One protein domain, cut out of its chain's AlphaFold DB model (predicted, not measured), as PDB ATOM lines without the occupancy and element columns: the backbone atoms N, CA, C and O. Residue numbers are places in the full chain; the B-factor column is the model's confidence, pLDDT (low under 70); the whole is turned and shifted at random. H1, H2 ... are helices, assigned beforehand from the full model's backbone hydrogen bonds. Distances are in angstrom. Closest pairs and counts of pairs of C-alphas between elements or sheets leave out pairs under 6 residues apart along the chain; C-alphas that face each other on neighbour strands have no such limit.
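Overview. This is residues 2 to 90 of the 92 residues of an uncharacterized protein of Thermoanaerobacterales bacterium (UniProt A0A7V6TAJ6). Look for an open, three-sided frame of three helices: the long helix H3 makes the long axis, H2 joins it at one end as a narrow V, and H1 crosses H3 farther along, with an empty space between the sides. Residues 2 to 7 of H1 stick out at one place, and residues 80 to 90, of which 80 to 88 belong to H3, stick out at another. You have 89 printed residues with three named helices, H1, H2 and H3 in that order along the chain, and no named strand; the class is all helix. The whole is only just extended, close to loose, with a radius of gyration of the C-alphas of 18.5 A, and its C-alphas span 60 by 31 by 21 A.

Arrangement. Start with H1, residues 2 to 22, and go on through a tight link to H2, residues 28 to 47; these two helices are apart. A second tight link takes you to H3, residues 53 to 88. Look at residues 12 to 16 of H1 and 71 to 76 of H3, the parts with which these helices touch; their closest C-alphas, those of Ile 12 and Glu 76, are 7.3 A apart. H1 and H3 run opposite ways at a steep tilt of 62 degrees. Next look at residues 41 to 45 of H2 and 53 to 56 of H3, where these helices only just touch, with 3 pairs of C-alphas within 8 A; the closest C-alphas, those of Glu 45 and Lys 53, are 6.1 A apart. H2 and H3 form a helical hairpin, running opposite ways at a shallow tilt of 24 degrees. In H1 and H2 every O i to N i+4 pair is within hydrogen-bond range, and in H3 31 of 32 are.

Along the chain. Find C-alpha 2 at (62.049, -33.954, 14.216); from there H1 runs 30.2 A to C-alpha 22. Find C-alpha 28 at (31.563, -16.789, -5.448), where H2 begins; it runs 29.3 A to C-alpha 47. H3, the longest helix with 36 residues, runs 52.7 A from C-alpha 53 to C-alpha 88 at (36.787, -38.771, 22.485).

Size, cuts and confidence. The two C-alphas farthest apart, those of Pro 49 and Gly 90, are 62.0 A apart, and the outline is elongated. Residues 21 to 40, of which 28 to 40 belong to H2, stand free, and so do residues 61 to 67 of H3. The printed part has no cut, and both links are tight. The mean pLDDT of the printed part is 88.0, and in the B-factor column you will find residue 2 alone under 70.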
ATOM      1  N   GLU A   2      61.978 -34.971  15.290       57.66
ATOM      2  CA  GLU A   2      62.049 -33.954  14.216       57.66
ATOM      3  C   GLU A   2      61.304 -34.349  12.930       57.66
ATOM      4  O   GLU A   2      60.631 -33.511  12.344       57.66
ATOM      5  N   SER A   3      61.332 -35.627  12.531       74.81
ATOM      6  CA  SER A   3      60.678 -36.067  11.288       74.81
ATOM      7  C   SER A   3      59.154 -35.902  11.292       74.81
ATOM      8  O   SER A   3      58.588 -35.549  10.264       74.81
ATOM      9  N   PHE A   4      58.487 -36.113  12.433       76.50
ATOM     10  CA  PHE A   4      57.031 -35.961  12.526       76.50
ATOM     11  C   PHE A   4      56.619 -34.491  12.477       76.50
ATOM     12  O   PHE A   4      55.679 -34.140  11.776       76.50
ATOM     13  N   HIS A   5      57.337 -33.623  13.193       76.69
ATOM     14  CA  HIS A   5      57.045 -32.189  13.199       76.69
ATOM     15  C   HIS A   5      57.227 -31.565  11.814       76.69
ATOM     16  O   HIS A   5      56.400 -30.763  11.383       76.69
ATOM     17  N   THR A   6      58.284 -31.962  11.103       84.25
ATOM     18  CA  THR A   6      58.524 -31.527   9.724       84.25
ATOM     19  C   THR A   6      57.438 -32.047   8.785       84.25
ATOM     20  O   THR A   6      56.803 -31.239   8.113       84.25
ATOM     21  N   ALA A   7      57.128 -33.348   8.822       82.94
ATOM     22  CA  ALA A   7      56.075 -33.933   7.987       82.94
ATOM     23  C   ALA A   7      54.690 -33.314   8.261       82.94
ATOM     24  O   ALA A   7      53.915 -33.067   7.339       82.94
ATOM     25  N   PHE A   8      54.380 -33.006   9.523       80.00
ATOM     26  CA  PHE A   8      53.129 -32.352   9.902       80.00
ATOM     27  C   PHE A   8      53.033 -30.926   9.344       80.00
ATOM     28  O   PHE A   8      51.996 -30.538   8.810       80.00
ATOM     29  N   LYS A   9      54.125 -30.152   9.412       82.31
ATOM     30  CA  LYS A   9      54.187 -28.816   8.803       82.31
ATOM     31  C   LYS A   9      54.040 -28.864   7.285       82.31
ATOM     32  O   LYS A   9      53.320 -28.041   6.732       82.31
ATOM     33  N   GLU A  10      54.697 -29.812   6.625       86.06
ATOM     34  CA  GLU A  10      54.594 -30.000   5.173       86.06
ATOM     35  C   GLU A  10      53.159 -30.342   4.758       86.06
ATOM     36  O   GLU A  10      52.613 -29.695   3.865       86.06
ATOM     37  N   MET A  11      52.503 -31.253   5.484       85.69
ATOM     38  CA  MET A  11      51.094 -31.593   5.272       85.69
ATOM     39  C   MET A  11      50.173 -30.371   5.422       85.69
ATOM     40  O   MET A  11      49.259 -30.179   4.619       85.69
ATOM     41  N   ILE A  12      50.399 -29.527   6.437       83.25
ATOM     42  CA  ILE A  12      49.631 -28.286   6.621       83.25
ATOM     43  C   ILE A  12      49.815 -27.346   5.433       83.25
ATOM     44  O   ILE A  12      48.827 -26.820   4.922       83.25
ATOM     45  N   ILE A  13      51.055 -27.135   4.985       84.12
ATOM     46  CA  ILE A  13      51.359 -26.247   3.857       84.12
ATOM     47  C   ILE A  13      50.660 -26.741   2.588       84.12
ATOM     48  O   ILE A  13      49.945 -25.971   1.947       84.12
ATOM     49  N   GLU A  14      50.818 -28.023   2.255       85.38
ATOM     50  CA  GLU A  14      50.223 -28.615   1.055       85.38
ATOM     51  C   GLU A  14      48.696 -28.500   1.076       85.38
ATOM     52  O   GLU A  14      48.075 -28.084   0.094       85.38
ATOM     53  N   ARG A  15      48.076 -28.795   2.223       83.44
ATOM     54  CA  ARG A  15      46.620 -28.780   2.324       83.44
ATOM     55  C   ARG A  15      46.040 -27.369   2.346       83.44
ATOM     56  O   ARG A  15      45.006 -27.142   1.719       83.44
ATOM     57  N   THR A  16      46.715 -26.420   2.992       82.19
ATOM     58  CA  THR A  16      46.341 -24.994   2.956       82.19
ATOM     59  C   THR A  16      46.410 -24.472   1.520       82.19
ATOM     60  O   THR A  16      45.464 -23.847   1.044       82.19
ATOM     61  N   TYR A  17      47.472 -24.817   0.782       82.25
ATOM     62  CA  TYR A  17      47.616 -24.468  -0.632       82.25
ATOM     63  C   TYR A  17      46.508 -25.082  -1.499       82.25
ATOM     64  O   TYR A  17      45.959 -24.418  -2.380       82.25
ATOM     65  N   GLU A  18      46.148 -26.342  -1.259       84.31
ATOM     66  CA  GLU A  18      45.081 -27.003  -2.003       84.31
ATOM     67  C   GLU A  18      43.710 -26.360  -1.755       84.31
ATOM     68  O   GLU A  18      42.974 -26.092  -2.710       84.31
ATOM     69  N   ILE A  19      43.368 -26.093  -0.491       82.06
ATOM     70  CA  ILE A  19      42.109 -25.436  -0.117       82.06
ATOM     71  C   ILE A  19      42.054 -24.035  -0.733       82.06
ATOM     72  O   ILE A  19      41.063 -23.698  -1.388       82.06
ATOM     73  N   GLY A  20      43.136 -23.262  -0.605       76.94
ATOM     74  CA  GLY A  20      43.255 -21.937  -1.203       76.94
ATOM     75  C   GLY A  20      43.004 -21.961  -2.709       76.94
ATOM     76  O   GLY A  20      42.097 -21.293  -3.205       76.94
ATOM     77  N   ASN A  21      43.732 -22.802  -3.445       75.75
ATOM     78  CA  ASN A  21      43.689 -22.772  -4.907       75.75
ATOM     79  C   ASN A  21      42.486 -23.481  -5.533       75.75
ATOM     80  O   ASN A  21      42.062 -23.126  -6.633       75.75
ATOM     81  N   LYS A  22      41.924 -24.505  -4.885       76.94
ATOM     82  CA  LYS A  22      40.834 -25.292  -5.487       76.94
ATOM     83  C   LYS A  22      39.458 -24.905  -4.968       76.94
ATOM     84  O   LYS A  22      38.494 -25.009  -5.728       76.94
ATOM     85  N   ILE A  23      39.363 -24.496  -3.702       77.19
ATOM     86  CA  ILE A  23      38.086 -24.255  -3.022       77.19
ATOM     87  C   ILE A  23      37.822 -22.755  -2.927       77.19
ATOM     88  O   ILE A  23      36.799 -22.293  -3.434       77.19
ATOM     89  N   LEU A  24      38.750 -21.984  -2.351       79.00
ATOM     90  CA  LEU A  24      38.527 -20.555  -2.109       79.00
ATOM     91  C   LEU A  24      38.432 -19.747  -3.409       79.00
ATOM     92  O   LEU A  24      37.520 -18.935  -3.534       79.00
ATOM     93  N   ILE A  25      39.267 -20.029  -4.417       77.56
ATOM     94  CA  ILE A  25      39.188 -19.365  -5.740       77.56
ATOM     95  C   ILE A  25      37.817 -19.559  -6.410       77.56
ATOM     96  O   ILE A  25      37.335 -18.699  -7.154       77.56
ATOM     97  N   LYS A  26      37.157 -20.696  -6.163       81.94
ATOM     98  CA  LYS A  26      35.849 -21.000  -6.757       81.94
ATOM     99  C   LYS A  26      34.684 -20.414  -5.966       81.94
ATOM    100  O   LYS A  26      33.581 -20.357  -6.512       81.94
ATOM    101  N   ASN A  27      34.915 -19.966  -4.734       88.44
ATOM    102  CA  ASN A  27      33.878 -19.411  -3.880       88.44
ATOM    103  C   ASN A  27      33.411 -18.053  -4.429       88.44
ATOM    104  O   ASN A  27      34.173 -17.091  -4.479       88.44
ATOM    105  N   LYS A  28      32.147 -17.997  -4.862       90.69
ATOM    106  CA  LYS A  28      31.563 -16.789  -5.448       90.69
ATOM    107  C   LYS A  28      31.471 -15.650  -4.432       90.69
ATOM    108  O   LYS A  28      31.894 -14.551  -4.751       90.69
ATOM    109  N   GLU A  29      30.983 -15.917  -3.224       92.38
ATOM    110  CA  GLU A  29      30.816 -14.891  -2.184       92.38
ATOM    111  C   GLU A  29      32.144 -14.209  -1.844       92.38
ATOM    112  O   GLU A  29      32.199 -12.990  -1.714       92.38
ATOM    113  N   ARG A  30      33.231 -14.987  -1.774       87.31
ATOM    114  CA  ARG A  30      34.583 -14.457  -1.578       87.31
ATOM    115  C   ARG A  30      34.992 -13.525  -2.717       87.31
ATOM    116  O   ARG A  30      35.450 -12.426  -2.435       87.31
ATOM    117  N   ARG A  31      34.806 -13.934  -3.979       89.38
ATOM    118  CA  ARG A  31      35.139 -13.087  -5.139       89.38
ATOM    119  C   ARG A  31      34.314 -11.802  -5.167       89.38
ATOM    120  O   ARG A  31      34.882 -10.737  -5.361       89.38
ATOM    121  N   ASP A  32      33.015 -11.892  -4.891       94.31
ATOM    122  CA  ASP A  32      32.121 -10.728  -4.853       94.31
ATOM    123  C   ASP A  32      32.552  -9.724  -3.756       94.31
ATOM    124  O   ASP A  32      32.366  -8.516  -3.896       94.31
ATOM    125  N   ILE A  33      33.120 -10.204  -2.643       94.06
ATOM    126  CA  ILE A  33      33.697  -9.350  -1.593       94.06
ATOM    127  C   ILE A  33      35.042  -8.758  -2.036       94.06
ATOM    128  O   ILE A  33      35.268  -7.569  -1.822       94.06
ATOM    129  N   GLU A  34      35.919  -9.550  -2.656       90.44
ATOM    130  CA  GLU A  34      37.208  -9.070  -3.174       90.44
ATOM    131  C   GLU A  34      37.036  -7.970  -4.226       90.44
ATOM    132  O   GLU A  34      37.748  -6.970  -4.180       90.44
ATOM    133  N   GLU A  35      36.048  -8.102  -5.113       93.81
ATOM    134  CA  GLU A  35      35.696  -7.067  -6.090       93.81
ATOM    135  C   GLU A  35      35.291  -5.758  -5.397       93.81
ATOM    136  O   GLU A  35      35.828  -4.700  -5.720       93.81
ATOM    137  N   LYS A  36      34.437  -5.818  -4.367       96.31
ATOM    138  CA  LYS A  36      34.038  -4.629  -3.590       96.31
ATOM    139  C   LYS A  36      35.202  -3.986  -2.841       96.31
ATOM    140  O   LYS A  36      35.265  -2.764  -2.729       96.31
ATOM    141  N   ILE A  37      36.115  -4.796  -2.304       92.69
ATOM    142  CA  ILE A  37      37.330  -4.302  -1.644       92.69
ATOM    143  C   ILE A  37      38.206  -3.562  -2.660       92.69
ATOM    144  O   ILE A  37      38.692  -2.472  -2.366       92.69
ATOM    145  N   TYR A  38      38.373  -4.123  -3.858       92.00
ATOM    146  CA  TYR A  38      39.135  -3.495  -4.933       92.00
ATOM    147  C   TYR A  38      38.508  -2.173  -5.398       92.00
ATOM    148  O   TYR A  38      39.212  -1.170  -5.534       92.00
ATOM    149  N   GLU A  39      37.187  -2.143  -5.592       95.31
ATOM    150  CA  GLU A  39      36.451  -0.920  -5.931       95.31
ATOM    151  C   GLU A  39      36.676   0.172  -4.877       95.31
ATOM    152  O   GLU A  39      37.061   1.293  -5.219       95.31
ATOM    153  N   LEU A  40      36.540  -0.181  -3.595       94.12
ATOM    154  CA  LEU A  40      36.773   0.738  -2.485       94.12
ATOM    155  C   LEU A  40      38.219   1.253  -2.459       94.12
ATOM    156  O   LEU A  40      38.437   2.453  -2.294       94.12
ATOM    157  N   TYR A  41      39.216   0.386  -2.657       92.06
ATOM    158  CA  TYR A  41      40.613   0.821  -2.731       92.06
ATOM    159  C   TYR A  41      40.857   1.791  -3.885       92.06
ATOM    160  O   TYR A  41      41.541   2.795  -3.688       92.06
ATOM    161  N   SER A  42      40.267   1.540  -5.056       91.44
ATOM    162  CA  SER A  42      40.378   2.442  -6.204       91.44
ATOM    163  C   SER A  42      39.772   3.818  -5.916       91.44
ATOM    164  O   SER A  42      40.312   4.839  -6.345       91.44
ATOM    165  N   GLU A  43      38.659   3.877  -5.185       94.75
ATOM    166  CA  GLU A  43      38.065   5.146  -4.759       94.75
ATOM    167  C   GLU A  43      38.954   5.892  -3.761       94.75
ATOM    168  O   GLU A  43      39.189   7.090  -3.932       94.75
ATOM    169  N   ILE A  44      39.507   5.193  -2.767       92.50
ATOM    170  CA  ILE A  44      40.410   5.797  -1.778       92.50
ATOM    171  C   ILE A  44      41.687   6.311  -2.459       92.50
ATOM    172  O   ILE A  44      42.115   7.434  -2.193       92.50
ATOM    173  N   GLU A  45      42.282   5.537  -3.370       91.31
ATOM    174  CA  GLU A  45      43.504   5.920  -4.086       91.31
ATOM    175  C   GLU A  45      43.318   7.211  -4.899       91.31
ATOM    176  O   GLU A  45      44.210   8.060  -4.919       91.31
ATOM    177  N   LYS A  46      42.151   7.399  -5.531       92.69
ATOM    178  CA  LYS A  46      41.829   8.619  -6.295       92.69
ATOM    179  C   LYS A  46      41.729   9.868  -5.419       92.69
ATOM    180  O   LYS A  46      41.921  10.970  -5.928       92.69
ATOM    181  N   LEU A  47      41.395   9.707  -4.140       94.12
ATOM    182  CA  LEU A  47      41.214  10.804  -3.188       94.12
ATOM    183  C   LEU A  47      42.486  11.117  -2.390       94.12
ATOM    184  O   LEU A  47      42.593  12.202  -1.817       94.12
ATOM    185  N   LEU A  48      43.444  10.187  -2.337       92.69
ATOM    186  CA  LEU A  48      44.678  10.362  -1.580       92.69
ATOM    187  C   LEU A  48      45.725  11.198  -2.332       92.69
ATOM    188  O   LEU A  48      45.929  11.010  -3.535       92.69
ATOM    189  N   PRO A  49      46.470  12.053  -1.608       93.62
ATOM    190  CA  PRO A  49      47.711  12.639  -2.103       93.62
ATOM    191  C   PRO A  49      48.716  11.576  -2.574       93.62
ATOM    192  O   PRO A  49      48.802  10.488  -1.995       93.62
ATOM    193  N   ASP A  50      49.506  11.891  -3.606       88.81
ATOM    194  CA  ASP A  50      50.441  10.941  -4.232       88.81
ATOM    195  C   ASP A  50      51.480  10.368  -3.253       88.81
ATOM    196  O   ASP A  50      51.837   9.193  -3.341       88.81
ATOM    197  N   ASP A  51      51.930  11.162  -2.281       91.56
ATOM    198  CA  ASP A  51      52.874  10.749  -1.239       91.56
ATOM    199  C   ASP A  51      52.266   9.761  -0.227       91.56
ATOM    200  O   ASP A  51      52.995   9.029   0.450       91.56
ATOM    201  N   MET A  52      50.935   9.682  -0.160       91.94
ATOM    202  CA  MET A  52      50.200   8.807   0.754       91.94
ATOM    203  C   MET A  52      49.687   7.522   0.100       91.94
ATOM    204  O   MET A  52      49.352   6.582   0.820       91.94
ATOM    205  N   LYS A  53      49.678   7.417  -1.235       89.12
ATOM    206  CA  LYS A  53      49.201   6.213  -1.949       89.12
ATOM    207  C   LYS A  53      49.933   4.935  -1.530       89.12
ATOM    208  O   LYS A  53      49.323   3.876  -1.428       89.12
ATOM    209  N   ASN A  54      51.215   5.037  -1.166       90.31
ATOM    210  CA  ASN A  54      51.995   3.901  -0.664       90.31
ATOM    211  C   ASN A  54      51.437   3.290   0.640       90.31
ATOM    212  O   ASN A  54      51.699   2.129   0.950       90.31
ATOM    213  N   LEU A  55      50.668   4.051   1.425       91.62
ATOM    214  CA  LEU A  55      50.055   3.543   2.652       91.62
ATOM    215  C   LEU A  55      48.971   2.501   2.363       91.62
ATOM    216  O   LEU A  55      48.837   1.563   3.145       91.62
ATOM    217  N   ILE A  56      48.254   2.621   1.237       90.25
ATOM    218  CA  ILE A  56      47.267   1.618   0.815       90.25
ATOM    219  C   ILE A  56      47.960   0.284   0.543       90.25
ATOM    220  O   ILE A  56      47.556  -0.733   1.100       90.25
ATOM    221  N   PHE A  57      49.037   0.291  -0.247       87.88
ATOM    222  CA  PHE A  57      49.758  -0.937  -0.584       87.88
ATOM    223  C   PHE A  57      50.344  -1.616   0.657       87.88
ATOM    224  O   PHE A  57      50.229  -2.827   0.817       87.88
ATOM    225  N   LYS A  58      50.903  -0.836   1.592       93.25
ATOM    226  CA  LYS A  58      51.386  -1.373   2.875       93.25
ATOM    227  C   LYS A  58      50.263  -1.949   3.731       93.25
ATOM    228  O   LYS A  58      50.454  -2.966   4.389       93.25
ATOM    229  N   HIS A  59      49.105  -1.294   3.755       92.44
ATOM    230  CA  HIS A  59      47.941  -1.811   4.463       92.44
ATOM    231  C   HIS A  59      47.485  -3.147   3.865       92.44
ATOM    232  O   HIS A  59      47.289  -4.106   4.608       92.44
ATOM    233  N   GLU A  60      47.386  -3.238   2.538       90.25
ATOM    234  CA  GLU A  60      47.030  -4.474   1.838       90.25
ATOM    235  C   GLU A  60      48.037  -5.603   2.116       90.25
ATOM    236  O   GLU A  60      47.639  -6.717   2.457       90.25
ATOM    237  N   GLU A  61      49.340  -5.314   2.068       93.88
ATOM    238  CA  GLU A  61      50.399  -6.275   2.396       93.88
ATOM    239  C   GLU A  61      50.258  -6.821   3.829       93.88
ATOM    240  O   GLU A  61      50.353  -8.033   4.056       93.88
ATOM    241  N   LEU A  62      49.984  -5.941   4.798       96.00
ATOM    242  CA  LEU A  62      49.796  -6.316   6.200       96.00
ATOM    243  C   LEU A  62      48.519  -7.134   6.412       96.00
ATOM    244  O   LEU A  62      48.557  -8.140   7.122       96.00
ATOM    245  N   VAL A  63      47.405  -6.741   5.789       92.94
ATOM    246  CA  VAL A  63      46.136  -7.482   5.856       92.94
ATOM    247  C   VAL A  63      46.299  -8.880   5.268       92.94
ATOM    248  O   VAL A  63      45.911  -9.854   5.914       92.94
ATOM    249  N   ASN A  64      46.935  -9.002   4.102       90.19
ATOM    250  CA  ASN A  64      47.183 -10.289   3.454       90.19
ATOM    251  C   ASN A  64      48.094 -11.184   4.304       90.19
ATOM    252  O   ASN A  64      47.797 -12.361   4.516       90.19
ATOM    253  N   SER A  65      49.168 -10.618   4.861       93.06
ATOM    254  CA  SER A  65      50.086 -11.343   5.747       93.06
ATOM    255  C   SER A  65      49.392 -11.821   7.027       93.06
ATOM    256  O   SER A  65      49.592 -12.958   7.462       93.06
ATOM    257  N   ASN A  66      48.540 -10.980   7.619       93.81
ATOM    258  CA  ASN A  66      47.755 -11.338   8.796       93.81
ATOM    259  C   ASN A  66      46.702 -12.415   8.484       93.81
ATOM    260  O   ASN A  66      46.501 -13.329   9.287       93.81
ATOM    261  N   GLY A  67      46.066 -12.341   7.312       90.06
ATOM    262  CA  GLY A  67      45.150 -13.367   6.814       90.06
ATOM    263  C   GLY A  67      45.837 -14.726   6.692       90.06
ATOM    264  O   GLY A  67      45.383 -15.693   7.297       90.06
ATOM    265  N   ALA A  68      46.993 -14.778   6.027       86.69
ATOM    266  CA  ALA A  68      47.776 -16.006   5.876       86.69
ATOM    267  C   ALA A  68      48.220 -16.601   7.226       86.69
ATOM    268  O   ALA A  68      48.169 -17.817   7.432       86.69
ATOM    269  N   LEU A  69      48.633 -15.752   8.176       90.19
ATOM    270  CA  LEU A  69      48.975 -16.199   9.528       90.19
ATOM    271  C   LEU A  69      47.752 -16.773  10.258       90.19
ATOM    272  O   LEU A  69      47.854 -17.815  10.908       90.19
ATOM    273  N   THR A  70      46.602 -16.111  10.130       90.12
ATOM    274  CA  THR A  70      45.342 -16.544  10.745       90.12
ATOM    275  C   THR A  70      44.896 -17.893  10.191       90.12
ATOM    276  O   THR A  70      44.611 -18.798  10.974       90.12
ATOM    277  N   GLU A  71      44.891 -18.069   8.866       86.38
ATOM    278  CA  GLU A  71      44.538 -19.336   8.213       86.38
ATOM    279  C   GLU A  71      45.400 -20.490   8.724       86.38
ATOM    280  O   GLU A  71      44.877 -21.542   9.095       86.38
ATOM    281  N   LYS A  72      46.714 -20.270   8.823       86.25
ATOM    282  CA  LYS A  72      47.641 -21.264   9.361       86.25
ATOM    283  C   LYS A  72      47.297 -21.651  10.802       86.25
ATOM    284  O   LYS A  72      47.234 -22.841  11.104       86.25
ATOM    285  N   ILE A  73      47.075 -20.672  11.682       88.38
ATOM    286  CA  ILE A  73      46.752 -20.921  13.097       88.38
ATOM    287  C   ILE A  73      45.426 -21.677  13.227       88.38
ATOM    288  O   ILE A  73      45.356 -22.676  13.942       88.38
ATOM    289  N   VAL A  74      44.383 -21.230  12.522       88.62
ATOM    290  CA  VAL A  74      43.056 -21.864  12.553       88.62
ATOM    291  C   VAL A  74      43.128 -23.297  12.035       88.62
ATOM    292  O   VAL A  74      42.541 -24.193  12.635       88.62
ATOM    293  N   TYR A  75      43.876 -23.539  10.958       87.75
ATOM    294  CA  TYR A  75      44.036 -24.879  10.404       87.75
ATOM    295  C   TYR A  75      44.822 -25.806  11.345       87.75
ATOM    296  O   TYR A  75      44.415 -26.946  11.576       87.75
ATOM    297  N   GLU A  76      45.917 -25.317  11.940       88.19
ATOM    298  CA  GLU A  76      46.685 -26.054  12.952       88.19
ATOM    299  C   GLU A  76      45.821 -26.433  14.160       88.19
ATOM    300  O   GLU A  76      45.887 -27.573  14.627       88.19
ATOM    301  N   GLN A  77      45.001 -25.501  14.651       89.75
ATOM    302  CA  GLN A  77      44.087 -25.762  15.759       89.75
ATOM    303  C   GLN A  77      42.995 -26.756  15.353       89.75
ATOM    304  O   GLN A  77      42.793 -27.745  16.050       89.75
ATOM    305  N   GLY A  78      42.372 -26.581  14.185       89.12
ATOM    306  CA  GLY A  78      41.329 -27.485  13.694       89.12
ATOM    307  C   GLY A  78      41.810 -28.928  13.514       89.12
ATOM    308  O   GLY A  78      41.070 -29.868  13.802       89.12
ATOM    309  N   LEU A  79      43.067 -29.135  13.104       88.50
ATOM    310  CA  LEU A  79      43.666 -30.473  13.066       88.50
ATOM    311  C   LEU A  79      43.831 -31.077  14.466       88.50
ATOM    312  O   LEU A  79      43.561 -32.264  14.649       88.50
ATOM    313  N   ARG A  80      44.273 -30.282  15.448       88.44
ATOM    314  CA  ARG A  80      44.405 -30.737  16.843       88.44
ATOM    315  C   ARG A  80      43.046 -31.112  17.424       88.44
ATOM    316  O   ARG A  80      42.913 -32.215  17.950       88.44
ATOM    317  N   ASP A  81      42.052 -30.247  17.241       91.50
ATOM    318  CA  ASP A  81      40.676 -30.469  17.685       91.50
ATOM    319  C   ASP A  81      40.089 -31.728  17.032       91.50
ATOM    320  O   ASP A  81      39.432 -32.532  17.690       91.50
ATOM    321  N   GLY A  82      40.380 -31.956  15.747       90.00
ATOM    322  CA  GLY A  82      39.977 -33.168  15.035       90.00
ATOM    323  C   GLY A  82      40.577 -34.443  15.633       90.00
ATOM    324  O   GLY A  82      39.860 -35.421  15.835       90.00
ATOM    325  N   VAL A  83      41.871 -34.443  15.967       89.50
ATOM    326  CA  VAL A  83      42.522 -35.588  16.633       89.50
ATOM    327  C   VAL A  83      41.924 -35.834  18.018       89.50
ATOM    328  O   VAL A  83      41.660 -36.981  18.382       89.50
ATOM    329  N   GLU A  84      41.685 -34.770  18.784       90.56
ATOM    330  CA  GLU A  84      41.053 -34.864  20.100       90.56
ATOM    331  C   GLU A  84      39.632 -35.434  20.003       90.56
ATOM    332  O   GLU A  84      39.281 -36.344  20.755       90.56
ATOM    333  N   LEU A  85      38.850 -34.993  19.017       91.06
ATOM    334  CA  LEU A  85      37.507 -35.500  18.761       91.06
ATOM    335  C   LEU A  85      37.505 -36.998  18.431       91.06
ATOM    336  O   LEU A  85      36.713 -37.743  19.002       91.06
ATOM    337  N   ILE A  86      38.397 -37.466  17.552       91.06
ATOM    338  CA  ILE A  86      38.500 -38.897  17.197       91.06
ATOM    339  C   ILE A  86      38.809 -39.738  18.446       91.06
ATOM    340  O   ILE A  86      38.241 -40.818  18.622       91.06
ATOM    341  N   LYS A  87      39.652 -39.212  19.341       91.50
ATOM    342  CA  LYS A  87      39.996 -39.849  20.614       91.50
ATOM    343  C   LYS A  87      38.805 -39.902  21.580       91.50
ATOM    344  O   LYS A  87      38.560 -40.939  22.187       91.50
ATOM    345  N   ILE A  88      38.033 -38.817  21.692       92.00
ATOM    346  CA  ILE A  88      36.787 -38.771  22.485       92.00
ATOM    347  C   ILE A  88      35.760 -39.778  21.953       92.00
ATOM    348  O   ILE A  88      35.058 -40.421  22.732       92.00
ATOM    349  N   LEU A  89      35.689 -39.944  20.631       92.00
ATOM    350  CA  LEU A  89      34.793 -40.892  19.968       92.00
ATOM    351  C   LEU A  89      35.272 -42.355  20.039       92.00
ATOM    352  O   LEU A  89      34.550 -43.240  19.586       92.00
ATOM    353  N   GLY A  90      36.458 -42.626  20.598       90.06
ATOM    354  CA  GLY A  90      37.001 -43.980  20.742       90.06
ATOM    355  C   GLY A  90      37.377 -44.651  19.417       90.06
ATOM    356  O   GLY A  90      37.362 -45.877  19.323       90.06
TER     357      GLY A  90